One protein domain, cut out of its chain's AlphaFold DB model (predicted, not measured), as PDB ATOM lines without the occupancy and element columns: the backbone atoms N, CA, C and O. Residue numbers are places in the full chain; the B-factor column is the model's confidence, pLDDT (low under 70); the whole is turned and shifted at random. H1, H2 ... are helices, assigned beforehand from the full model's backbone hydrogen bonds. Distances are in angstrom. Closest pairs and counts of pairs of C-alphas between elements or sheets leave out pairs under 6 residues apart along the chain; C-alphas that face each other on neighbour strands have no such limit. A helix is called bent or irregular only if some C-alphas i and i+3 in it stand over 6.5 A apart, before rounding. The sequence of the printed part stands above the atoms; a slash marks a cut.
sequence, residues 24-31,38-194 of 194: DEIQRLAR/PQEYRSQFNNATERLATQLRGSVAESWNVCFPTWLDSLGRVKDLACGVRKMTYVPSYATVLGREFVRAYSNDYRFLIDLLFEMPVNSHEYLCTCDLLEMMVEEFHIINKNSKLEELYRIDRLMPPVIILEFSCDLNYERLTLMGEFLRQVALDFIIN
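What this domain is: This is residues 24 to 31 and 38 to 194 of the 194 residues of an uncharacterized protein of Chamaesiphon polymorphus CCALA 037 (UniProt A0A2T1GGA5). One long helix, H7, runs through the middle of a compact body of helices; the helical hairpin of H4 and H5 covers one side of it at a steep angle, H10 packs along the opposite side, and H6 folds back along a third. H3 and then H2 lie beyond the hairpin at one end of the longest axis, H8 lies towards the other end, and H9 sits over a further side of H7 with H1 outside it. The printed part has 165 residues with ten named helices, H1 to H10 in order along the chain, and no named strand: the class is all helix. The whole is compact, with a radius of gyration of the C-alphas of 15.5 A, and it is rounded, spanning 41 by 34 by 33 A.

Where its parts are: Find C-alpha 125 at (26.827, -3.796, 50.602); from there H7, residues 125 to 141, runs 23.9 A to C-alpha 141 at (45.806, -1.023, 36.274). Before it look for H4, residues 60 to 74, 20.5 A long, H5, residues 94 to 105, 16.1 A long, and H6, residues 111 to 119, 12.5 A long. H4 is only just irregular: its C-alphas 66 and 69 are 6.6 A apart. Earlier still are the short helices H1, residues 24 to 31, H2, residues 38 to 44, and H3, residues 48 to 55. After H7 come H8, residues 149 to 153, and H9, residues 162 to 168. The last is H10, residues 180 to 193, which runs 20.5 A and ends at C-alpha 193, at (57.510, -0.150, 46.308).

How they stand to each other: Start from H7, the hub, which touches four helices. H10 touches it at a shallow tilt of 31 degrees, the same way, with the C-alphas of Glu 135 and Leu 184 closest at 6.0 A. H6 and H7 form a helical hairpin at a shallow tilt of 30 degrees, opposite ways; look at C-alphas 117 and 127, the closest, 5.7 A apart. H5 touches H7 with residues 99 to 104 alone, at a steep tilt of 59 degrees; the C-alphas of Val 103 and Met 137 are closest at 5.9 A. H4 and H7 only just touch, with 3 pairs of C-alphas within 8 A, the closest being those of Leu 72 and His 125 at 6.8 A. H4 and H5 form a helical hairpin at a shallow tilt of 17 degrees, with the C-alphas of Trp 71 and Ala 95 closest at 5.7 A. Moving outward, H3 only just touches H5, with 3 pairs within 8 A; the C-alphas of Leu 52 and Leu 98 are closest at 6.8 A. H2 is close to H5 but not clearly touching, with C-alphas 44 and 94 closest at 5.9 A. H8 is close to H10 but not clearly touching, with C-alphas 153 and 181 closest at 5.7 A. H7 and H9 are near each other, and H1 only just touches H9, with 3 pairs within 8 A and C-alphas 26 and 163 closest at 6.1 A. In H1, H2, H3, H5, H6, H7, H9 and H10 every O i to N i+4 pair is within hydrogen-bond range; in H4 9 of 11 are, and in H8 0 of 1, beside 2 of 2 O i to N i+3 pairs.

The domain as a whole: The two C-alphas farthest apart are those of Gln 39 and Ser 148, at 43.8 A. Residues 32 to 37 are not printed, and C-alphas 31 and 38 are 18.8 A apart across this cut. The links H4 to H5, residues 75 to 93, and H9 to H10 are long. The mean pLDDT of the printed part is 80.8; look for values under 70 at residues 24 to 31, 38 to 42, 44, 80 to 91, 142 to 149 and 192 to 194.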
ATOM      1  N   ASP A  24      28.311  -6.610  65.531       50.44
ATOM      2  CA  ASP A  24      28.244  -8.012  65.125       50.44
ATOM      3  C   ASP A  24      28.560  -8.179  63.635       50.44
ATOM      4  O   ASP A  24      29.236  -9.138  63.262       50.44
ATOM      5  N   GLU A  25      28.187  -7.214  62.791       48.56
ATOM      6  CA  GLU A  25      28.509  -7.221  61.359       48.56
ATOM      7  C   GLU A  25      30.012  -7.005  61.126       48.56
ATOM      8  O   GLU A  25      30.637  -7.713  60.333       48.56
ATOM      9  N   ILE A  26      30.635  -6.116  61.909       44.03
ATOM     10  CA  ILE A  26      32.096  -5.943  61.931       44.03
ATOM     11  C   ILE A  26      32.784  -7.249  62.354       44.03
ATOM     12  O   ILE A  26      33.737  -7.691  61.707       44.03
ATOM     13  N   GLN A  27      32.310  -7.903  63.423       47.75
ATOM     14  CA  GLN A  27      32.883  -9.176  63.871       47.75
ATOM     15  C   GLN A  27      32.653 -10.315  62.871       47.75
ATOM     16  O   GLN A  27      33.527 -11.172  62.729       47.75
ATOM     17  N   ARG A  28      31.506 -10.346  62.185       57.53
ATOM     18  CA  ARG A  28      31.179 -11.338  61.154       57.53
ATOM     19  C   ARG A  28      32.135 -11.211  59.972       57.53
ATOM     20  O   ARG A  28      32.771 -12.203  59.616       57.53
ATOM     21  N   LEU A  29      32.292  -9.996  59.439       46.12
ATOM     22  CA  LEU A  29      33.194  -9.687  58.326       46.12
ATOM     23  C   LEU A  29      34.671  -9.943  58.686       46.12
ATOM     24  O   LEU A  29      35.433 -10.430  57.854       46.12
ATOM     25  N   ALA A  30      35.065  -9.729  59.947       44.09
ATOM     26  CA  ALA A  30      36.423  -9.998  60.434       44.09
ATOM     27  C   ALA A  30      36.735 -11.489  60.704       44.09
ATOM     28  O   ALA A  30      37.905 -11.866  60.796       44.09
ATOM     29  N   ARG A  31      35.721 -12.354  60.870       48.22
ATOM     30  CA  ARG A  31      35.891 -13.771  61.269       48.22
ATOM     31  C   ARG A  31      35.910 -14.768  60.121       48.22
ATOM     32  O   ARG A  31      36.178 -15.950  60.361       48.22
ATOM     33  N   PRO A  38      37.470 -28.373  50.836       55.50
ATOM     34  CA  PRO A  38      37.997 -28.247  49.475       55.50
ATOM     35  C   PRO A  38      36.993 -28.584  48.360       55.50
ATOM     36  O   PRO A  38      37.150 -28.108  47.236       55.50
ATOM     37  N   GLN A  39      35.979 -29.410  48.637       56.62
ATOM     38  CA  GLN A  39      34.948 -29.770  47.656       56.62
ATOM     39  C   GLN A  39      33.957 -28.625  47.455       56.62
ATOM     40  O   GLN A  39      33.639 -28.286  46.317       56.62
ATOM     41  N   GLU A  40      33.539 -27.987  48.548       61.78
ATOM     42  CA  GLU A  40      32.718 -26.774  48.520       61.78
ATOM     43  C   GLU A  40      33.432 -25.668  47.739       61.78
ATOM     44  O   GLU A  40      32.854 -25.089  46.824       61.78
ATOM     45  N   TYR A  41      34.729 -25.471  47.990       63.25
ATOM     46  CA  TYR A  41      35.540 -24.519  47.236       63.25
ATOM     47  C   TYR A  41      35.576 -24.831  45.730       63.25
ATOM     48  O   TYR A  41      35.276 -23.963  44.915       63.25
ATOM     49  N   ARG A  42      35.875 -26.080  45.338       62.16
ATOM     50  CA  ARG A  42      35.868 -26.485  43.918       62.16
ATOM     51  C   ARG A  42      34.504 -26.277  43.264       62.16
ATOM     52  O   ARG A  42      34.449 -25.865  42.111       62.16
ATOM     53  N   SER A  43      33.422 -26.521  44.002       70.12
ATOM     54  CA  SER A  43      32.064 -26.369  43.480       70.12
ATOM     55  C   SER A  43      31.712 -24.924  43.117       70.12
ATOM     56  O   SER A  43      30.940 -24.715  42.184       70.12
ATOM     57  N   GLN A  44      32.336 -23.925  43.759       69.56
ATOM     58  CA  GLN A  44      32.142 -22.509  43.414       69.56
ATOM     59  C   GLN A  44      32.599 -22.183  41.985       69.56
ATOM     60  O   GLN A  44      32.091 -21.241  41.376       69.56
ATOM     61  N   PHE A  45      33.528 -22.977  41.445       75.06
ATOM     62  CA  PHE A  45      34.083 -22.815  40.102       75.06
ATOM     63  C   PHE A  45      33.397 -23.681  39.044       75.06
ATOM     64  O   PHE A  45      33.789 -23.646  37.875       75.06
ATOM     65  N   ASN A  46      32.356 -24.430  39.413       74.81
ATOM     66  CA  ASN A  46      31.560 -25.165  38.439       74.81
ATOM     67  C   ASN A  46      30.964 -24.183  37.423       74.81
ATOM     68  O   ASN A  46      30.317 -23.198  37.790       74.81
ATOM     69  N   ASN A  47      31.214 -24.451  36.141       78.00
ATOM     70  CA  ASN A  47      30.774 -23.634  35.009       78.00
ATOM     71  C   ASN A  47      31.205 -22.155  35.111       78.00
ATOM     72  O   ASN A  47      30.533 -21.276  34.573       78.00
ATOM     73  N   ALA A  48      32.318 -21.860  35.797       78.19
ATOM     74  CA  ALA A  48      32.778 -20.488  36.035       78.19
ATOM     75  C   ALA A  48      32.897 -19.670  34.742       78.19
ATOM     76  O   ALA A  48      32.433 -18.536  34.704       78.19
ATOM     77  N   THR A  49      33.448 -20.254  33.675       75.62
ATOM     78  CA  THR A  49      33.596 -19.598  32.368       75.62
ATOM     79  C   THR A  49      32.252 -19.184  31.765       75.62
ATOM     80  O   THR A  49      32.097 -18.054  31.311       75.62
ATOM     81  N   GLU A  50      31.258 -20.076  31.785       82.31
ATOM     82  CA  GLU A  50      29.918 -19.812  31.240       82.31
ATOM     83  C   GLU A  50      29.173 -18.765  32.072       82.31
ATOM     84  O   GLU A  50      28.524 -17.866  31.528       82.31
ATOM     85  N   ARG A  51      29.313 -18.849  33.402       88.62
ATOM     86  CA  ARG A  51      28.765 -17.864  34.337       88.62
ATOM     87  C   ARG A  51      29.379 -16.491  34.096       88.62
ATOM     88  O   ARG A  51      28.628 -15.549  33.885       88.62
ATOM     89  N   LEU A  52      30.706 -16.384  34.012       87.44
ATOM     90  CA  LEU A  52      31.396 -15.123  33.714       87.44
ATOM     91  C   LEU A  52      30.909 -14.513  32.392       87.44
ATOM     92  O   LEU A  52      30.524 -13.351  32.364       87.44
ATOM     93  N   ALA A  53      30.831 -15.309  31.322       83.31
ATOM     94  CA  ALA A  53      30.353 -14.845  30.016       83.31
ATOM     95  C   ALA A  53      28.883 -14.377  30.019       83.31
ATOM     96  O   ALA A  53      28.467 -13.607  29.149       83.31
ATOM     97  N   THR A  54      28.084 -14.870  30.965       90.62
ATOM     98  CA  THR A  54      26.684 -14.468  31.140       90.62
ATOM     99  C   THR A  54      26.568 -13.232  32.027       90.62
ATOM    100  O   THR A  54      25.830 -12.313  31.687       90.62
ATOM    101  N   GLN A  55      27.299 -13.198  33.144       92.62
ATOM    102  CA  GLN A  55      27.237 -12.126  34.138       92.62
ATOM    103  C   GLN A  55      27.925 -10.840  33.666       92.62
ATOM    104  O   GLN A  55      27.513  -9.760  34.065       92.62
ATOM    105  N   LEU A  56      28.930 -10.945  32.791       94.56
ATOM    106  CA  LEU A  56      29.683  -9.814  32.238       94.56
ATOM    107  C   LEU A  56      29.236  -9.463  30.812       94.56
ATOM    108  O   LEU A  56      30.050  -9.122  29.954       94.56
ATOM    109  N   ARG A  57      27.939  -9.604  30.525       91.38
ATOM    110  CA  ARG A  57      27.367  -9.289  29.214       91.38
ATOM    111  C   ARG A  57      26.656  -7.941  29.253       91.38
ATOM    112  O   ARG A  57      25.780  -7.732  30.085       91.38
ATOM    113  N   GLY A  58      26.958  -7.093  28.271       92.44
ATOM    114  CA  GLY A  58      26.267  -5.822  28.055       92.44
ATOM    115  C   GLY A  58      27.021  -4.637  28.649       92.44
ATOM    116  O   GLY A  58      28.244  -4.565  28.566       92.44
ATOM    117  N   SER A  59      26.273  -3.684  29.190       96.31
ATOM    118  CA  SER A  59      26.798  -2.499  29.867       96.31
ATOM    119  C   SER A  59      27.258  -2.800  31.298       96.31
ATOM    120  O   SER A  59      26.831  -3.779  31.919       96.31
ATOM    121  N   VAL A  60      28.082  -1.907  31.858       96.12
ATOM    122  CA  VAL A  60      28.540  -1.984  33.256       96.12
ATOM    123  C   VAL A  60      27.370  -2.035  34.249       96.12
ATOM    124  O   VAL A  60      27.417  -2.806  35.202       96.12
ATOM    125  N   ALA A  61      26.286  -1.292  33.992       96.94
ATOM    126  CA  ALA A  61      25.099  -1.265  34.845       96.94
ATOM    127  C   ALA A  61      24.303  -2.579  34.783       96.94
ATOM    128  O   ALA A  61      23.859  -3.093  35.809       96.94
ATOM    129  N   GLU A  62      24.148  -3.156  33.587       97.31
ATOM    130  CA  GLU A  62      23.509  -4.467  33.419       97.31
ATOM    131  C   GLU A  62      24.320  -5.560  34.116       97.31
ATOM    132  O   GLU A  62      23.765  -6.348  34.879       97.31
ATOM    133  N   SER A  63      25.639  -5.562  33.918       97.44
ATOM    134  CA  SER A  63      26.518  -6.533  34.571       97.44
ATOM    135  C   SER A  63      26.555  -6.346  36.081       97.44
ATOM    136  O   SER A  63      26.503  -7.332  36.803       97.44
ATOM    137  N   TRP A  64      26.556  -5.108  36.584       97.19
ATOM    138  CA  TRP A  64      26.452  -4.832  38.016       97.19
ATOM    139  C   TRP A  64      25.215  -5.500  38.621       97.19
ATOM    140  O   TRP A  64      25.340  -6.260  39.579       97.19
ATOM    141  N   ASN A  65      24.039  -5.299  38.021       96.88
ATOM    142  CA  ASN A  65      22.786  -5.872  38.518       96.88
ATOM    143  C   ASN A  65      22.793  -7.409  38.538       96.88
ATOM    144  O   ASN A  65      22.114  -8.021  39.360       96.88
ATOM    145  N   VAL A  66      23.561  -8.039  37.646       96.88
ATOM    146  CA  VAL A  66      23.682  -9.499  37.561       96.88
ATOM    147  C   VAL A  66      24.800 -10.045  38.466       96.88
ATOM    148  O   VAL A  66      24.693 -11.157  38.990       96.88
ATOM    149  N   CYS A  67      25.879  -9.291  38.671       95.69
ATOM    150  CA  CYS A  67      27.008  -9.668  39.520       95.69
ATOM    151  C   CYS A  67      26.730  -9.429  41.005       95.69
ATOM    152  O   CYS A  67      27.109 -10.262  41.829       95.69
ATOM    153  N   PHE A  68      26.053  -8.330  41.346       95.75
ATOM    154  CA  PHE A  68      25.849  -7.890  42.724       95.75
ATOM    155  C   PHE A  68      25.226  -8.960  43.632       95.75
ATOM    156  O   PHE A  68      25.779  -9.180  44.710       95.75
ATOM    157  N   PRO A  69      24.199  -9.730  43.208       94.88
ATOM    158  CA  PRO A  69      23.685 -10.836  44.015       94.88
ATOM    159  C   PRO A  69      24.757 -11.863  44.410       94.88
ATOM    160  O   PRO A  69      24.755 -12.348  45.532       94.88
ATOM    161  N   THR A  70      25.735 -12.147  43.540       90.81
ATOM    162  CA  THR A  70      26.834 -13.079  43.864       90.81
ATOM    163  C   THR A  70      27.755 -12.531  44.959       90.81
ATOM    164  O   THR A  70      28.255 -13.301  45.778       90.81
ATOM    165  N   TRP A  71      28.006 -11.221  44.975       91.50
ATOM    166  CA  TRP A  71      28.818 -10.575  46.015       91.50
ATOM    167  C   TRP A  71      28.047 -10.399  47.325       91.50
ATOM    168  O   TRP A  71      28.628 -10.490  48.407       91.50
ATOM    169  N   LEU A  72      26.735 -10.186  47.230       88.25
ATOM    170  CA  LEU A  72      25.843 -10.145  48.379       88.25
ATOM    171  C   LEU A  72      25.778 -11.514  49.071       88.25
ATOM    172  O   LEU A  72      26.024 -11.599  50.272       88.25
ATOM    173  N   ASP A  73      25.540 -12.580  48.301       84.25
ATOM    174  CA  ASP A  73      25.402 -13.956  48.797       84.25
ATOM    175  C   ASP A  73      26.712 -14.546  49.339       84.25
ATOM    176  O   ASP A  73      26.681 -15.504  50.113       84.25
ATOM    177  N   SER A  74      27.870 -14.012  48.934       76.94
ATOM    178  CA  SER A  74      29.152 -14.442  49.487       76.94
ATOM    179  C   SER A  74      29.315 -13.903  50.909       76.94
ATOM    180  O   SER A  74      29.121 -14.627  51.883       76.94
ATOM    181  N   LEU A  75      29.682 -12.632  51.037       76.25
ATOM    182  CA  LEU A  75      30.013 -11.964  52.293       76.25
ATOM    183  C   LEU A  75      29.418 -10.553  52.370       76.25
ATOM    184  O   LEU A  75      29.595  -9.888  53.390       76.25
ATOM    185  N   GLY A  76      28.739 -10.087  51.317       82.75
ATOM    186  CA  GLY A  76      28.411  -8.674  51.139       82.75
ATOM    187  C   GLY A  76      29.621  -7.833  50.716       82.75
ATOM    188  O   GLY A  76      29.662  -6.635  50.993       82.75
ATOM    189  N   ARG A  77      30.633  -8.485  50.126       85.06
ATOM    190  CA  ARG A  77      31.926  -7.929  49.699       85.06
ATOM    191  C   ARG A  77      32.383  -8.625  48.422       85.06
ATOM    192  O   ARG A  77      32.039  -9.782  48.171       85.06
ATOM    193  N   VAL A  78      33.207  -7.937  47.637       89.62
ATOM    194  CA  VAL A  78      33.897  -8.564  46.498       89.62
ATOM    195  C   VAL A  78      35.150  -9.289  46.980       89.62
ATOM    196  O   VAL A  78      35.476 -10.354  46.462       89.62
ATOM    197  N   LYS A  79      35.838  -8.734  47.984       83.19
ATOM    198  CA  LYS A  79      37.045  -9.315  48.587       83.19
ATOM    199  C   LYS A  79      36.689 -10.369  49.641       83.19
ATOM    200  O   LYS A  79      35.847 -10.133  50.499       83.19
ATOM    201  N   ASP A  80      37.376 -11.515  49.613       68.88
ATOM    202  CA  ASP A  80      37.041 -12.638  50.510       68.88
ATOM    203  C   ASP A  80      37.485 -12.455  51.963       68.88
ATOM    204  O   ASP A  80      36.900 -13.048  52.864       68.88
ATOM    205  N   LEU A  81      38.590 -11.738  52.184       65.69
ATOM    206  CA  LEU A  81      39.247 -11.607  53.485       65.69
ATOM    207  C   LEU A  81      39.867 -10.218  53.620       65.69
ATOM    208  O   LEU A  81      40.423  -9.692  52.645       65.69
ATOM    209  N   ALA A  82      39.869  -9.696  54.846       61.09
ATOM    210  CA  ALA A  82      40.655  -8.530  55.239       61.09
ATOM    211  C   ALA A  82      42.142  -8.719  54.894       61.09
ATOM    212  O   ALA A  82      42.671  -9.830  55.022       61.09
ATOM    213  N   CYS A  83      42.823  -7.642  54.492       58.72
ATOM    214  CA  CYS A  83      44.232  -7.679  54.078       58.72
ATOM    215  C   CYS A  83      45.128  -8.374  55.126       58.72
ATOM    216  O   CYS A  83      45.860  -9.307  54.794       58.72
ATOM    217  N   GLY A  84      44.953  -8.043  56.411       51.50
ATOM    218  CA  GLY A  84      45.716  -8.622  57.527       51.50
ATOM    219  C   GLY A  84      45.465 -10.110  57.825       51.50
ATOM    220  O   GLY A  84      46.148 -10.686  58.670       51.50
ATOM    221  N   VAL A  85      44.498 -10.751  57.157       51.12
ATOM    222  CA  VAL A  85      44.124 -12.164  57.372       51.12
ATOM    223  C   VAL A  85      44.485 -13.046  56.166       51.12
ATOM    224  O   VAL A  85      44.477 -14.279  56.265       51.12
ATOM    225  N   ARG A  86      44.845 -12.453  55.020       53.59
ATOM    226  CA  ARG A  86      45.221 -13.199  53.810       53.59
ATOM    227  C   ARG A  86      46.555 -13.921  54.029       53.59
ATOM    228  O   ARG A  86      47.611 -13.309  54.136       53.59
ATOM    229  N   LYS A  87      46.511 -15.255  54.108       47.78
ATOM    230  CA  LYS A  87      47.703 -16.121  54.202       47.78
ATOM    231  C   LYS A  87      48.360 -16.285  52.825       47.78
ATOM    232  O   LYS A  87      47.663 -16.255  51.819       47.78
ATOM    233  N   MET A  88      49.662 -16.590  52.779       41.62
ATOM    234  CA  MET A  88      50.402 -16.859  51.524       41.62
ATOM    235  C   MET A  88      49.792 -17.967  50.639       41.62
ATOM    236  O   MET A  88      50.082 -18.031  49.453       41.62
ATOM    237  N   THR A  89      48.954 -18.847  51.195       49.22
ATOM    238  CA  THR A  89      48.277 -19.944  50.477       49.22
ATOM    239  C   THR A  89      46.813 -19.645  50.141       49.22
ATOM    240  O   THR A  89      46.029 -20.562  49.893       49.22
ATOM    241  N   TYR A  90      46.413 -18.374  50.183       60.16
ATOM    242  CA  TYR A  90      45.053 -17.950  49.874       60.16
ATOM    243  C   TYR A  90      44.705 -18.228  48.407       60.16
ATOM    244  O   TYR A  90      45.446 -17.868  47.494       60.16
ATOM    245  N   VAL A  91      43.553 -18.865  48.195       63.88
ATOM    246  CA  VAL A  91      42.978 -19.099  46.871       63.88
ATOM    247  C   VAL A  91      41.675 -18.300  46.800       63.88
ATOM    248  O   VAL A  91      40.837 -18.480  47.690       63.88
ATOM    249  N   PRO A  92      41.494 -17.410  45.807       73.62
ATOM    250  CA  PRO A  92      40.327 -16.536  45.752       73.62
ATOM    251  C   PRO A  92      39.039 -17.331  45.537       73.62
ATOM    252  O   PRO A  92      39.044 -18.368  44.876       73.62
ATOM    253  N   SER A  93      37.929 -16.845  46.078       81.50
ATOM    254  CA  SER A  93      36.583 -17.343  45.821       81.50
ATOM    255  C   SER A  93      36.122 -16.952  44.422       81.50
ATOM    256  O   SER A  93      36.710 -16.088  43.760       81.50
ATOM    257  N   TYR A  94      35.010 -17.544  43.991       83.62
ATOM    258  CA  TYR A  94      34.367 -17.118  42.754       83.62
ATOM    259  C   TYR A  94      33.973 -15.630  42.777       83.62
ATOM    260  O   TYR A  94      34.111 -14.964  41.758       83.62
ATOM    261  N   ALA A  95      33.538 -15.088  43.923       88.69
ATOM    262  CA  ALA A  95      33.158 -13.679  44.057       88.69
ATOM    263  C   ALA A  95      34.346 -12.736  43.794       88.69
ATOM    264  O   ALA A  95      34.214 -11.784  43.022       88.69
ATOM    265  N   THR A  96      35.519 -13.061  44.352       88.56
ATOM    266  CA  THR A  96      36.760 -12.312  44.097       88.56
ATOM    267  C   THR A  96      37.183 -12.429  42.628       88.56
ATOM    268  O   THR A  96      37.571 -11.431  42.019       88.56
ATOM    269  N   VAL A  97      37.090 -13.622  42.024       87.25
ATOM    270  CA  VAL A  97      37.402 -13.816  40.593       87.25
ATOM    271  C   VAL A  97      36.443 -13.024  39.702       87.25
ATOM    272  O   VAL A  97      36.896 -12.332  38.794       87.25
ATOM    273  N   LEU A  98      35.140 -13.058  39.991       92.06
ATOM    274  CA  LEU A  98      34.126 -12.269  39.293       92.06
ATOM    275  C   LEU A  98      34.425 -10.768  39.387       92.06
ATOM    276  O   LEU A  98      34.320 -10.072  38.385       92.06
ATOM    277  N   GLY A  99      34.843 -10.280  40.558       94.06
ATOM    278  CA  GLY A  99      35.257  -8.890  40.750       94.06
ATOM    279  C   GLY A  99      36.441  -8.483  39.873       94.06
ATOM    280  O   GLY A  99      36.383  -7.456  39.198       94.06
ATOM    281  N   ARG A 100      37.490  -9.314  39.816       91.00
ATOM    282  CA  ARG A 100      38.654  -9.058  38.948       91.00
ATOM    283  C   ARG A 100      38.267  -9.015  37.473       91.00
ATOM    284  O   ARG A 100      38.669  -8.099  36.762       91.00
ATOM    285  N   GLU A 101      37.462  -9.970  37.016       92.38
ATOM    286  CA  GLU A 101      37.011 -10.004  35.621       92.38
ATOM    287  C   GLU A 101      36.049  -8.850  35.293       92.38
ATOM    288  O   GLU A 101      36.132  -8.281  34.206       92.38
ATOM    289  N   PHE A 102      35.210  -8.424  36.242       94.94
ATOM    290  CA  PHE A 102      34.371  -7.228  36.109       94.94
ATOM    291  C   PHE A 102      35.220  -5.968  35.902       94.94
ATOM    292  O   PHE A 102      34.996  -5.206  34.962       94.94
ATOM    293  N   VAL A 103      36.238  -5.771  36.744       92.19
ATOM    294  CA  VAL A 103      37.177  -4.644  36.648       92.19
ATOM    295  C   VAL A 103      37.943  -4.667  35.320       92.19
ATOM    296  O   VAL A 103      38.126  -3.620  34.699       92.19
ATOM    297  N   ARG A 104      38.345  -5.851  34.841       88.50
ATOM    298  CA  ARG A 104      38.991  -6.025  33.529       88.50
ATOM    299  C   ARG A 104      38.072  -5.645  32.375       88.50
ATOM    300  O   ARG A 104      38.489  -4.881  31.503       88.50
ATOM    301  N   ALA A 105      36.836  -6.137  32.391       90.81
ATOM    302  CA  ALA A 105      35.847  -5.875  31.352       90.81
ATOM    303  C   ALA A 105      35.457  -4.389  31.270       90.81
ATOM    304  O   ALA A 105      35.369  -3.841  30.173       90.81
ATOM    305  N   TYR A 106      35.290  -3.724  32.419       90.88
ATOM    306  CA  TYR A 106      34.728  -2.368  32.517       90.88
ATOM    307  C   TYR A 106      35.735  -1.306  32.971       90.88
ATOM    308  O   TYR A 106      35.369  -0.267  33.518       90.88
ATOM    309  N   SER A 107      37.021  -1.532  32.706       85.44
ATOM    310  CA  SER A 107      38.115  -0.623  33.084       85.44
ATOM    311  C   SER A 107      37.971   0.815  32.563       85.44
ATOM    312  O   SER A 107      38.527   1.750  33.137       85.44
ATOM    313  N   ASN A 108      37.218   1.015  31.477       84.50
ATOM    314  CA  ASN A 108      36.956   2.335  30.905       84.50
ATOM    315  C   ASN A 108      35.697   3.014  31.459       84.50
ATOM    316  O   ASN A 108      35.568   4.224  31.299       84.50
ATOM    317  N   ASP A 109      34.827   2.274  32.146       87.19
ATOM    318  CA  ASP A 109      33.525   2.740  32.635       87.19
ATOM    319  C   ASP A 109      33.514   2.927  34.163       87.19
ATOM    320  O   ASP A 109      32.469   2.887  34.811       87.19
ATOM    321  N   TYR A 110      34.684   3.173  34.763       86.38
ATOM    322  CA  TYR A 110      34.865   3.341  36.213       86.38
ATOM    323  C   TYR A 110      34.020   4.465  36.820       86.38
ATOM    324  O   TYR A 110      33.752   4.454  38.022       86.38
ATOM    325  N   ARG A 111      33.573   5.426  36.001       90.88
ATOM    326  CA  ARG A 111      32.689   6.507  36.439       90.88
ATOM    327  C   ARG A 111      31.395   5.974  37.051       90.88
ATOM    328  O   ARG A 111      30.951   6.525  38.047       90.88
ATOM    329  N   PHE A 112      30.877   4.862  36.532       94.25
ATOM    330  CA  PHE A 112      29.721   4.177  37.103       94.25
ATOM    331  C   PHE A 112      29.935   3.804  38.581       94.25
ATOM    332  O   PHE A 112      29.066   4.039  39.414       94.25
ATOM    333  N   LEU A 113      31.116   3.276  38.925       93.62
ATOM    334  CA  LEU A 113      31.462   2.927  40.307       93.62
ATOM    335  C   LEU A 113      31.627   4.176  41.180       93.62
ATOM    336  O   LEU A 113      31.220   4.179  42.336       93.62
ATOM    337  N   ILE A 114      32.193   5.255  40.633       93.12
ATOM    338  CA  ILE A 114      32.258   6.529  41.357       93.12
ATOM    339  C   ILE A 114      30.842   7.002  41.673       93.12
ATOM    340  O   ILE A 114      30.548   7.270  42.830       93.12
ATOM    341  N   ASP A 115      29.955   7.067  40.683       94.94
ATOM    342  CA  ASP A 115      28.596   7.567  40.881       94.94
ATOM    343  C   ASP A 115      27.831   6.704  41.917       94.94
ATOM    344  O   ASP A 115      27.192   7.259  42.812       94.94
ATOM    345  N   LEU A 116      28.029   5.375  41.932       94.38
ATOM    346  CA  LEU A 116      27.512   4.489  42.988       94.38
ATOM    347  C   LEU A 116      27.996   4.859  44.401       94.38
ATOM    348  O   LEU A 116      27.184   4.889  45.327       94.38
ATOM    349  N   LEU A 117      29.281   5.194  44.597       93.44
ATOM    350  CA  LEU A 117      29.762   5.701  45.897       93.44
ATOM    351  C   LEU A 117      29.064   7.004  46.303       93.44
ATOM    352  O   LEU A 117      28.977   7.332  47.489       93.44
ATOM    353  N   PHE A 118      28.618   7.802  45.334       93.50
ATOM    354  CA  PHE A 118      27.932   9.047  45.634       93.50
ATOM    355  C   PHE A 118      26.466   8.843  46.015       93.50
ATOM    356  O   PHE A 118      25.951   9.628  46.816       93.50
ATOM    357  N   GLU A 119      25.831   7.791  45.515       95.00
ATOM    358  CA  GLU A 119      24.408   7.517  45.720       95.00
ATOM    359  C   GLU A 119      24.125   6.592  46.910       95.00
ATOM    360  O   GLU A 119      23.067   6.700  47.534       95.00
ATOM    361  N   MET A 120      25.049   5.686  47.241       95.06
ATOM    362  CA  MET A 120      24.812   4.636  48.233       95.06
ATOM    363  C   MET A 120      25.206   5.050  49.665       95.06
ATOM    364  O   MET A 120      26.156   5.813  49.861       95.06
ATOM    365  N   PRO A 121      24.528   4.526  50.706       92.69
ATOM    366  CA  PRO A 121      24.961   4.700  52.092       92.69
ATOM    367  C   PRO A 121      26.324   4.041  52.355       92.69
ATOM    368  O   PRO A 121      26.537   2.902  51.966       92.69
ATOM    369  N   VAL A 122      27.206   4.701  53.116       87.00
ATOM    370  CA  VAL A 122      28.597   4.253  53.387       87.00
ATOM    371  C   VAL A 122      28.712   2.815  53.922       87.00
ATOM    372  O   VAL A 122      29.699   2.131  53.669       87.00
ATOM    373  N   ASN A 123      27.706   2.347  54.664       83.12
ATOM    374  CA  ASN A 123      27.692   1.011  55.268       83.12
ATOM    375  C   ASN A 123      26.899  -0.025  54.450       83.12
ATOM    376  O   ASN A 123      26.676  -1.129  54.943       83.12
ATOM    377  N   SER A 124      26.422   0.313  53.248       90.81
ATOM    378  CA  SER A 124      25.671  -0.630  52.414       90.81
ATOM    379  C   SER A 124      26.599  -1.630  51.720       90.81
ATOM    380  O   SER A 124      27.783  -1.359  51.497       90.81
ATOM    381  N   HIS A 125      26.064  -2.795  51.349       91.62
ATOM    382  CA  HIS A 125      26.827  -3.796  50.602       91.62
ATOM    383  C   HIS A 125      27.239  -3.280  49.222       91.62
ATOM    384  O   HIS A 125      28.352  -3.544  48.780       91.62
ATOM    385  N   GLU A 126      26.395  -2.487  48.564       95.19
ATOM    386  CA  GLU A 126      26.711  -1.815  47.302       95.19
ATOM    387  C   GLU A 126      27.933  -0.915  47.465       95.19
ATOM    388  O   GLU A 126      28.873  -1.001  46.676       95.19
ATOM    389  N   TYR A 127      27.952  -0.089  48.515       93.94
ATOM    390  CA  TYR A 127      29.058   0.822  48.786       93.94
ATOM    391  C   TYR A 127      30.354   0.058  49.068       93.94
ATOM    392  O   TYR A 127      31.405   0.372  48.506       93.94
ATOM    393  N   LEU A 128      30.277  -0.989  49.889       92.06
ATOM    394  CA  LEU A 128      31.411  -1.848  50.211       92.06
ATOM    395  C   LEU A 128      31.965  -2.577  48.979       92.06
ATOM    396  O   LEU A 128      33.171  -2.546  48.738       92.06
ATOM    397  N   CYS A 129      31.096  -3.184  48.170       94.25
ATOM    398  CA  CYS A 129      31.488  -3.829  46.920       94.25
ATOM    399  C   CYS A 129      32.109  -2.828  45.943       94.25
ATOM    400  O   CYS A 129      33.099  -3.137  45.285       94.25
ATOM    401  N   THR A 130      31.565  -1.614  45.878       95.50
ATOM    402  CA  THR A 130      32.102  -0.543  45.037       95.50
ATOM    403  C   THR A 130      33.507  -0.138  45.483       95.50
ATOM    404  O   THR A 130      34.401  -0.025  44.645       95.50
ATOM    405  N   CYS A 131      33.737   0.009  46.794       93.81
ATOM    406  CA  CYS A 131      35.068   0.273  47.344       93.81
ATOM    407  C   CYS A 131      36.065  -0.831  46.963       93.81
ATOM    408  O   CYS A 131      37.150  -0.522  46.471       93.81
ATOM    409  N   ASP A 132      35.677  -2.102  47.119       93.75
ATOM    410  CA  ASP A 132      36.528  -3.244  46.768       93.75
ATOM    411  C   ASP A 132      36.905  -3.251  45.276       93.75
ATOM    412  O   ASP A 132      38.057  -3.520  44.937       93.75
ATOM    413  N   LEU A 133      35.951  -2.967  44.379       94.62
ATOM    414  CA  LEU A 133      36.196  -2.940  42.930       94.62
ATOM    415  C   LEU A 133      37.102  -1.780  42.525       94.62
ATOM    416  O   LEU A 133      37.955  -1.959  41.660       94.62
ATOM    417  N   LEU A 134      36.940  -0.606  43.138       93.12
ATOM    418  CA  LEU A 134      37.816   0.541  42.891       93.12
ATOM    419  C   LEU A 134      39.241   0.269  43.374       93.12
ATOM    420  O   LEU A 134      40.195   0.599  42.673       93.12
ATOM    421  N   GLU A 135      39.395  -0.381  44.527       91.56
ATOM    422  CA  GLU A 135      40.703  -0.824  45.009       91.56
ATOM    423  C   GLU A 135      41.323  -1.837  44.038       91.56
ATOM    424  O   GLU A 135      42.434  -1.616  43.565       91.56
ATOM    425  N   MET A 136      40.583  -2.880  43.637       90.06
ATOM    426  CA  MET A 136      41.042  -3.848  42.626       90.06
ATOM    427  C   MET A 136      41.401  -3.183  41.291       90.06
ATOM    428  O   MET A 136      42.330  -3.616  40.617       90.06
ATOM    429  N   MET A 137      40.679  -2.136  40.894       88.81
ATOM    430  CA  MET A 137      40.971  -1.374  39.684       88.81
ATOM    431  C   MET A 137      42.312  -0.651  39.782       88.81
ATOM    432  O   MET A 137      43.085  -0.665  38.825       88.81
ATOM    433  N   VAL A 138      42.622  -0.067  40.939       88.25
ATOM    434  CA  VAL A 138      43.954   0.485  41.194       88.25
ATOM    435  C   VAL A 138      45.001  -0.629  41.148       88.25
ATOM    436  O   VAL A 138      45.956  -0.502  40.387       88.25
ATOM    437  N   GLU A 139      44.799  -1.740  41.863       85.00
ATOM    438  CA  GLU A 139      45.733  -2.881  41.892       85.00
ATOM    439  C   GLU A 139      46.051  -3.425  40.480       85.00
ATOM    440  O   GLU A 139      47.214  -3.635  40.136       85.00
ATOM    441  N   GLU A 140      45.034  -3.642  39.637       79.50
ATOM    442  CA  GLU A 140      45.198  -4.252  38.306       79.50
ATOM    443  C   GLU A 140      45.783  -3.276  37.268       79.50
ATOM    444  O   GLU A 140      46.539  -3.693  36.387       79.50
ATOM    445  N   PHE A 141      45.455  -1.979  37.336       73.50
ATOM    446  CA  PHE A 141      45.806  -1.023  36.274       73.50
ATOM    447  C   PHE A 141      46.941  -0.061  36.608       73.50
ATOM    448  O   PHE A 141      47.435   0.609  35.693       73.50
ATOM    449  N   HIS A 142      47.415  -0.021  37.856       65.06
ATOM    450  CA  HIS A 142      48.546   0.824  38.240       65.06
ATOM    451  C   HIS A 142      49.824   0.510  37.439       65.06
ATOM    452  O   HIS A 142      50.564   1.415  37.055       65.06
ATOM    453  N   ILE A 143      50.043  -0.765  37.102       54.31
ATOM    454  CA  ILE A 143      51.233  -1.230  36.368       54.31
ATOM    455  C   ILE A 143      51.144  -0.913  34.863       54.31
ATOM    456  O   ILE A 143      52.163  -0.719  34.201       54.31
ATOM    457  N   ILE A 144      49.931  -0.840  34.306       51.53
ATOM    458  CA  ILE A 144      49.720  -0.848  32.848       51.53
ATOM    459  C   ILE A 144      49.596   0.571  32.278       51.53
ATOM    460  O   ILE A 144      49.904   0.789  31.108       51.53
ATOM    461  N   ASN A 145      49.180   1.562  33.073       50.28
ATOM    462  CA  ASN A 145      48.919   2.906  32.566       50.28
ATOM    463  C   ASN A 145      49.194   3.993  33.616       50.28
ATOM    464  O   ASN A 145      48.388   4.210  34.517       50.28
ATOM    465  N   LYS A 146      50.250   4.794  33.412       53.94
ATOM    466  CA  LYS A 146      50.422   6.122  34.045       53.94
ATOM    467  C   LYS A 146      49.402   7.137  33.493       53.94
ATOM    468  O   LYS A 146      49.776   8.208  33.021       53.94
ATOM    469  N   ASN A 147      48.122   6.777  33.455       55.44
ATOM    470  CA  ASN A 147      47.076   7.604  32.870       55.44
ATOM    471  C   ASN A 147      46.424   8.507  33.913       55.44
ATOM    472  O   ASN A 147      46.214   8.125  35.062       55.44
ATOM    473  N   SER A 148      45.996   9.676  33.437       61.19
ATOM    474  CA  SER A 148      45.167  10.670  34.131       61.19
ATOM    475  C   SER A 148      43.926  10.101  34.834       61.19
ATOM    476  O   SER A 148      43.405  10.733  35.744       61.19
ATOM    477  N   LYS A 149      43.472   8.903  34.445       69.44
ATOM    478  CA  LYS A 149      42.329   8.190  35.032       69.44
ATOM    479  C   LYS A 149      42.510   7.876  36.523       69.44
ATOM    480  O   LYS A 149      41.554   7.977  37.281       69.44
ATOM    481  N   LEU A 150      43.730   7.552  36.965       75.00
ATOM    482  CA  LEU A 150      43.998   7.278  38.384       75.00
ATOM    483  C   LEU A 150      43.910   8.547  39.244       75.00
ATOM    484  O   LEU A 150      43.456   8.490  40.382       75.00
ATOM    485  N   GLU A 151      44.262   9.708  38.685       81.94
ATOM    486  CA  GLU A 151      44.155  10.985  39.400       81.94
ATOM    487  C   GLU A 151      42.706  11.352  39.731       81.94
ATOM    488  O   GLU A 151      42.463  12.022  40.731       81.94
ATOM    489  N   GLU A 152      41.733  10.915  38.928       85.62
ATOM    490  CA  GLU A 152      40.315  11.097  39.252       85.62
ATOM    491  C   GLU A 152      39.890  10.230  40.439       85.62
ATOM    492  O   GLU A 152      39.186  10.718  41.323       85.62
ATOM    493  N   LEU A 153      40.371   8.985  40.508       88.62
ATOM    494  CA  LEU A 153      40.111   8.096  41.644       88.62
ATOM    495  C   LEU A 153      40.694   8.662  42.944       88.62
ATOM    496  O   LEU A 153      40.047   8.625  43.988       88.62
ATOM    497  N   TYR A 154      41.878   9.274  42.881       90.81
ATOM    498  CA  TYR A 154      42.515   9.877  44.056       90.81
ATOM    499  C   TYR A 154      41.845  11.164  44.545       90.81
ATOM    500  O   TYR A 154      42.229  11.686  45.591       90.81
ATOM    501  N   ARG A 155      40.883  11.708  43.790       91.31
ATOM    502  CA  ARG A 155      40.104  12.900  44.160       91.31
ATOM    503  C   ARG A 155      38.750  12.561  44.775       91.31
ATOM    504  O   ARG A 155      38.007  13.480  45.102       91.31
ATOM    505  N   ILE A 156      38.418  11.278  44.917       93.19
ATOM    506  CA  ILE A 156      37.174  10.847  45.556       93.19
ATOM    507  C   ILE A 156      37.190  11.293  47.026       93.19
ATOM    508  O   ILE A 156      37.996  10.817  47.824       93.19
ATOM    509  N   ASP A 157      36.262  12.182  47.381       94.19
ATOM    510  CA  ASP A 157      36.095  12.793  48.709       94.19
ATOM    511  C   ASP A 157      35.058  12.061  49.581       94.19
ATOM    512  O   ASP A 157      34.527  12.595  50.556       94.19
ATOM    513  N   ARG A 158      34.761  10.810  49.225       94.50
ATOM    514  CA  ARG A 158      33.845   9.942  49.957       94.50
ATOM    515  C   ARG A 158      34.537   9.233  51.114       94.50
ATOM    516  O   ARG A 158      35.700   8.858  51.008       94.50
ATOM    517  N   LEU A 159      33.806   9.041  52.213       93.12
ATOM    518  CA  LEU A 159      34.326   8.392  53.417       93.12
ATOM    519  C   LEU A 159      34.656   6.924  53.150       93.12
ATOM    520  O   LEU A 159      33.900   6.207  52.493       93.12
ATOM    521  N   MET A 160      35.761   6.463  53.714       89.88
ATOM    522  CA  MET A 160      36.075   5.047  53.745       89.88
ATOM    523  C   MET A 160      35.106   4.322  54.695       89.88
ATOM    524  O   MET A 160      34.841   4.821  55.795       89.88
ATOM    525  N   PRO A 161      34.575   3.151  54.309       86.94
ATOM    526  CA  PRO A 161      33.734   2.360  55.188       86.94
ATOM    527  C   PRO A 161      34.467   2.006  56.487       86.94
ATOM    528  O   PRO A 161      35.634   1.607  56.442       86.94
ATOM    529  N   PRO A 162      33.790   2.058  57.644       84.12
ATOM    530  CA  PRO A 162      34.381   1.732  58.940       84.12
ATOM    531  C   PRO A 162      35.019   0.346  58.997       84.12
ATOM    532  O   PRO A 162      36.064   0.174  59.615       84.12
ATOM    533  N   VAL A 163      34.413  -0.640  58.330       80.50
ATOM    534  CA  VAL A 163      34.987  -1.986  58.238       80.50
ATOM    535  C   VAL A 163      36.343  -1.964  57.530       80.50
ATOM    536  O   VAL A 163      37.278  -2.558  58.046       80.50
ATOM    537  N   ILE A 164      36.497  -1.204  56.440       82.31
ATOM    538  CA  ILE A 164      37.782  -1.060  55.741       82.31
ATOM    539  C   ILE A 164      38.786  -0.325  56.642       82.31
ATOM    540  O   ILE A 164      39.900  -0.802  56.813       82.31
ATOM    541  N   ILE A 165      38.388   0.759  57.320       83.31
ATOM    542  CA  ILE A 165      39.260   1.442  58.299       83.31
ATOM    543  C   ILE A 165      39.789   0.451  59.350       83.31
ATOM    544  O   ILE A 165      40.978   0.443  59.666       83.31
ATOM    545  N   LEU A 166      38.921  -0.416  59.877       81.19
ATOM    546  CA  LEU A 166      39.308  -1.425  60.862       81.19
ATOM    547  C   LEU A 166      40.269  -2.473  60.289       81.19
ATOM    548  O   LEU A 166      41.222  -2.836  60.980       81.19
ATOM    549  N   GLU A 167      40.063  -2.919  59.045       79.62
ATOM    550  CA  GLU A 167      40.949  -3.873  58.356       79.62
ATOM    551  C   GLU A 167      42.400  -3.374  58.269       79.62
ATOM    552  O   GLU A 167      43.327  -4.184  58.338       79.62
ATOM    553  N   PHE A 168      42.591  -2.056  58.169       77.31
ATOM    554  CA  PHE A 168      43.897  -1.409  58.030       77.31
ATOM    555  C   PHE A 168      44.373  -0.673  59.294       77.31
ATOM    556  O   PHE A 168      45.443  -0.073  59.294       77.31
ATOM    557  N   SER A 169      43.628  -0.747  60.399       76.31
ATOM    558  CA  SER A 169      43.924   0.007  61.632       76.31
ATOM    559  C   SER A 169      45.280  -0.311  62.279       76.31
ATOM    560  O   SER A 169      45.798   0.493  63.050       76.31
ATOM    561  N   CYS A 170      45.869  -1.468  61.967       73.00
ATOM    562  CA  CYS A 170      47.193  -1.873  62.448       73.00
ATOM    563  C   CYS A 170      48.340  -1.478  61.499       73.00
ATOM    564  O   CYS A 170      49.497  -1.755  61.817       73.00
ATOM    565  N   ASP A 171      48.039  -0.883  60.344       79.50
ATOM    566  CA  ASP A 171      49.027  -0.458  59.356       79.50
ATOM    567  C   ASP A 171      49.251   1.059  59.443       79.50
ATOM    568  O   ASP A 171      48.356   1.866  59.184       79.50
ATOM    569  N   LEU A 172      50.479   1.451  59.796       82.50
ATOM    570  CA  LEU A 172      50.867   2.854  59.974       82.50
ATOM    571  C   LEU A 172      50.722   3.685  58.690       82.50
ATOM    572  O   LEU A 172      50.564   4.904  58.781       82.50
ATOM    573  N   ASN A 173      50.760   3.053  57.511       83.62
ATOM    574  CA  ASN A 173      50.559   3.743  56.235       83.62
ATOM    575  C   ASN A 173      49.088   4.126  56.008       83.62
ATOM    576  O   ASN A 173      48.805   5.040  55.235       83.62
ATOM    577  N   TYR A 174      48.156   3.466  56.703       84.25
ATOM    578  CA  TYR A 174      46.712   3.592  56.487       84.25
ATOM    579  C   TYR A 174      45.946   4.145  57.696       84.25
ATOM    580  O   TYR A 174      44.831   4.632  57.526       84.25
ATOM    581  N   GLU A 175      46.537   4.137  58.897       79.31
ATOM    582  CA  GLU A 175      45.899   4.491  60.181       79.31
ATOM    583  C   GLU A 175      45.139   5.833  60.167       79.31
ATOM    584  O   GLU A 175      44.155   6.012  60.884       79.31
ATOM    585  N   ARG A 176      45.593   6.800  59.360       84.31
ATOM    586  CA  ARG A 176      45.041   8.166  59.318       84.31
ATOM    587  C   ARG A 176      44.152   8.448  58.112       84.31
ATOM    588  O   ARG A 176      43.639   9.560  58.005       84.31
ATOM    589  N   LEU A 177      44.004   7.491  57.200       89.06
ATOM    590  CA  LEU A 177      43.243   7.688  55.973       89.06
ATOM    591  C   LEU A 177      41.757   7.557  56.293       89.06
ATOM    592  O   LEU A 177      41.322   6.589  56.912       89.06
ATOM    593  N   THR A 178      40.973   8.552  55.882       88.94
ATOM    594  CA  THR A 178      39.519   8.563  56.129       88.94
ATOM    595  C   THR A 178      38.714   8.699  54.849       88.94
ATOM    596  O   THR A 178      37.529   8.365  54.841       88.94
ATOM    597  N   LEU A 179      39.350   9.140  53.760       94.25
ATOM    598  CA  LEU A 179      38.728   9.289  52.454       94.25
ATOM    599  C   LEU A 179      39.164   8.173  51.506       94.25
ATOM    600  O   LEU A 179      40.323   7.755  51.487       94.25
ATOM    601  N   MET A 180      38.236   7.736  50.659       94.25
ATOM    602  CA  MET A 180      38.470   6.671  49.691       94.25
ATOM    603  C   MET A 180      39.564   7.053  48.686       94.25
ATOM    604  O   MET A 180      40.407   6.225  48.363       94.25
ATOM    605  N   GLY A 181      39.618   8.306  48.223       93.88
ATOM    606  CA  GLY A 181      40.669   8.752  47.304       93.88
ATOM    607  C   GLY A 181      42.075   8.712  47.913       93.88
ATOM    608  O   GLY A 181      43.036   8.363  47.225       93.88
ATOM    609  N   GLU A 182      42.202   9.012  49.210       93.81
ATOM    610  CA  GLU A 182      43.470   8.909  49.944       93.81
ATOM    611  C   GLU A 182      43.891   7.447  50.105       93.81
ATOM    612  O   GLU A 182      45.041   7.100  49.834       93.81
ATOM    613  N   PHE A 183      42.940   6.587  50.475       92.81
ATOM    614  CA  PHE A 183      43.139   5.145  50.574       92.81
ATOM    615  C   PHE A 183      43.611   4.540  49.245       92.81
ATOM    616  O   PHE A 183      44.658   3.901  49.195       92.81
ATOM    617  N   LEU A 184      42.904   4.816  48.145       92.06
ATOM    618  CA  LEU A 184      43.259   4.327  46.809       92.06
ATOM    619  C   LEU A 184      44.647   4.801  46.364       92.06
ATOM    620  O   LEU A 184      45.384   4.054  45.721       92.06
ATOM    621  N   ARG A 185      45.024   6.034  46.719       91.25
ATOM    622  CA  ARG A 185      46.370   6.555  46.461       91.25
ATOM    623  C   ARG A 185      47.426   5.776  47.241       91.25
ATOM    624  O   ARG A 185      48.465   5.462  46.670       91.25
ATOM    625  N   GLN A 186      47.177   5.471  48.513       90.56
ATOM    626  CA  GLN A 186      48.116   4.691  49.319       90.56
ATOM    627  C   GLN A 186      48.270   3.263  48.778       90.56
ATOM    628  O   GLN A 186      49.398   2.811  48.603       90.56
ATOM    629  N   VAL A 187      47.165   2.612  48.396       88.31
ATOM    630  CA  VAL A 187      47.190   1.290  47.742       88.31
ATOM    631  C   VAL A 187      48.060   1.320  46.487       88.31
ATOM    632  O   VAL A 187      48.910   0.454  46.300       88.31
ATOM    633  N   ALA A 188      47.910   2.345  45.644       86.12
ATOM    634  CA  ALA A 188      48.746   2.506  44.460       86.12
ATOM    635  C   ALA A 188      50.245   2.608  44.799       86.12
ATOM    636  O   ALA A 188      51.065   1.986  44.130       86.12
ATOM    637  N   LEU A 189      50.607   3.376  45.834       85.19
ATOM    638  CA  LEU A 189      52.002   3.557  46.256       85.19
ATOM    639  C   LEU A 189      52.631   2.252  46.753       85.19
ATOM    640  O   LEU A 189      53.777   1.961  46.405       85.19
ATOM    641  N   ASP A 190      51.886   1.450  47.508       81.69
ATOM    642  CA  ASP A 190      52.380   0.178  48.044       81.69
ATOM    643  C   ASP A 190      52.685  -0.844  46.933       81.69
ATOM    644  O   ASP A 190      53.586  -1.671  47.088       81.69
ATOM    645  N   PHE A 191      52.008  -0.750  45.784       71.75
ATOM    646  CA  PHE A 191      52.297  -1.557  44.592       71.75
ATOM    647  C   PHE A 191      53.512  -1.075  43.780       71.75
ATOM    648  O   PHE A 191      54.003  -1.825  42.943       71.75
ATOM    649  N   ILE A 192      54.002   0.154  43.981       67.25
ATOM    650  CA  ILE A 192      55.238   0.643  43.332       67.25
ATOM    651  C   ILE A 192      56.477   0.151  44.083       67.25
ATOM    652  O   ILE A 192      57.533  -0.055  43.485       67.25
ATOM    653  N   ILE A 193      56.371   0.070  45.409       57.66
ATOM    654  CA  ILE A 193      57.510  -0.150  46.308       57.66
ATOM    655  C   ILE A 193      57.864  -1.645  46.423       57.66
ATOM    656  O   ILE A 193      59.002  -1.964  46.774       57.66
ATOM    657  N   ASN A 194      56.927  -2.539  46.090       49.09
ATOM    658  CA  ASN A 194      57.087  -3.999  46.113       49.09
ATOM    659  C   ASN A 194      57.174  -4.590  44.703       49.09
ATOM    660  O   ASN A 194      57.934  -5.572  44.537       49.09
TER     661      ASN A 194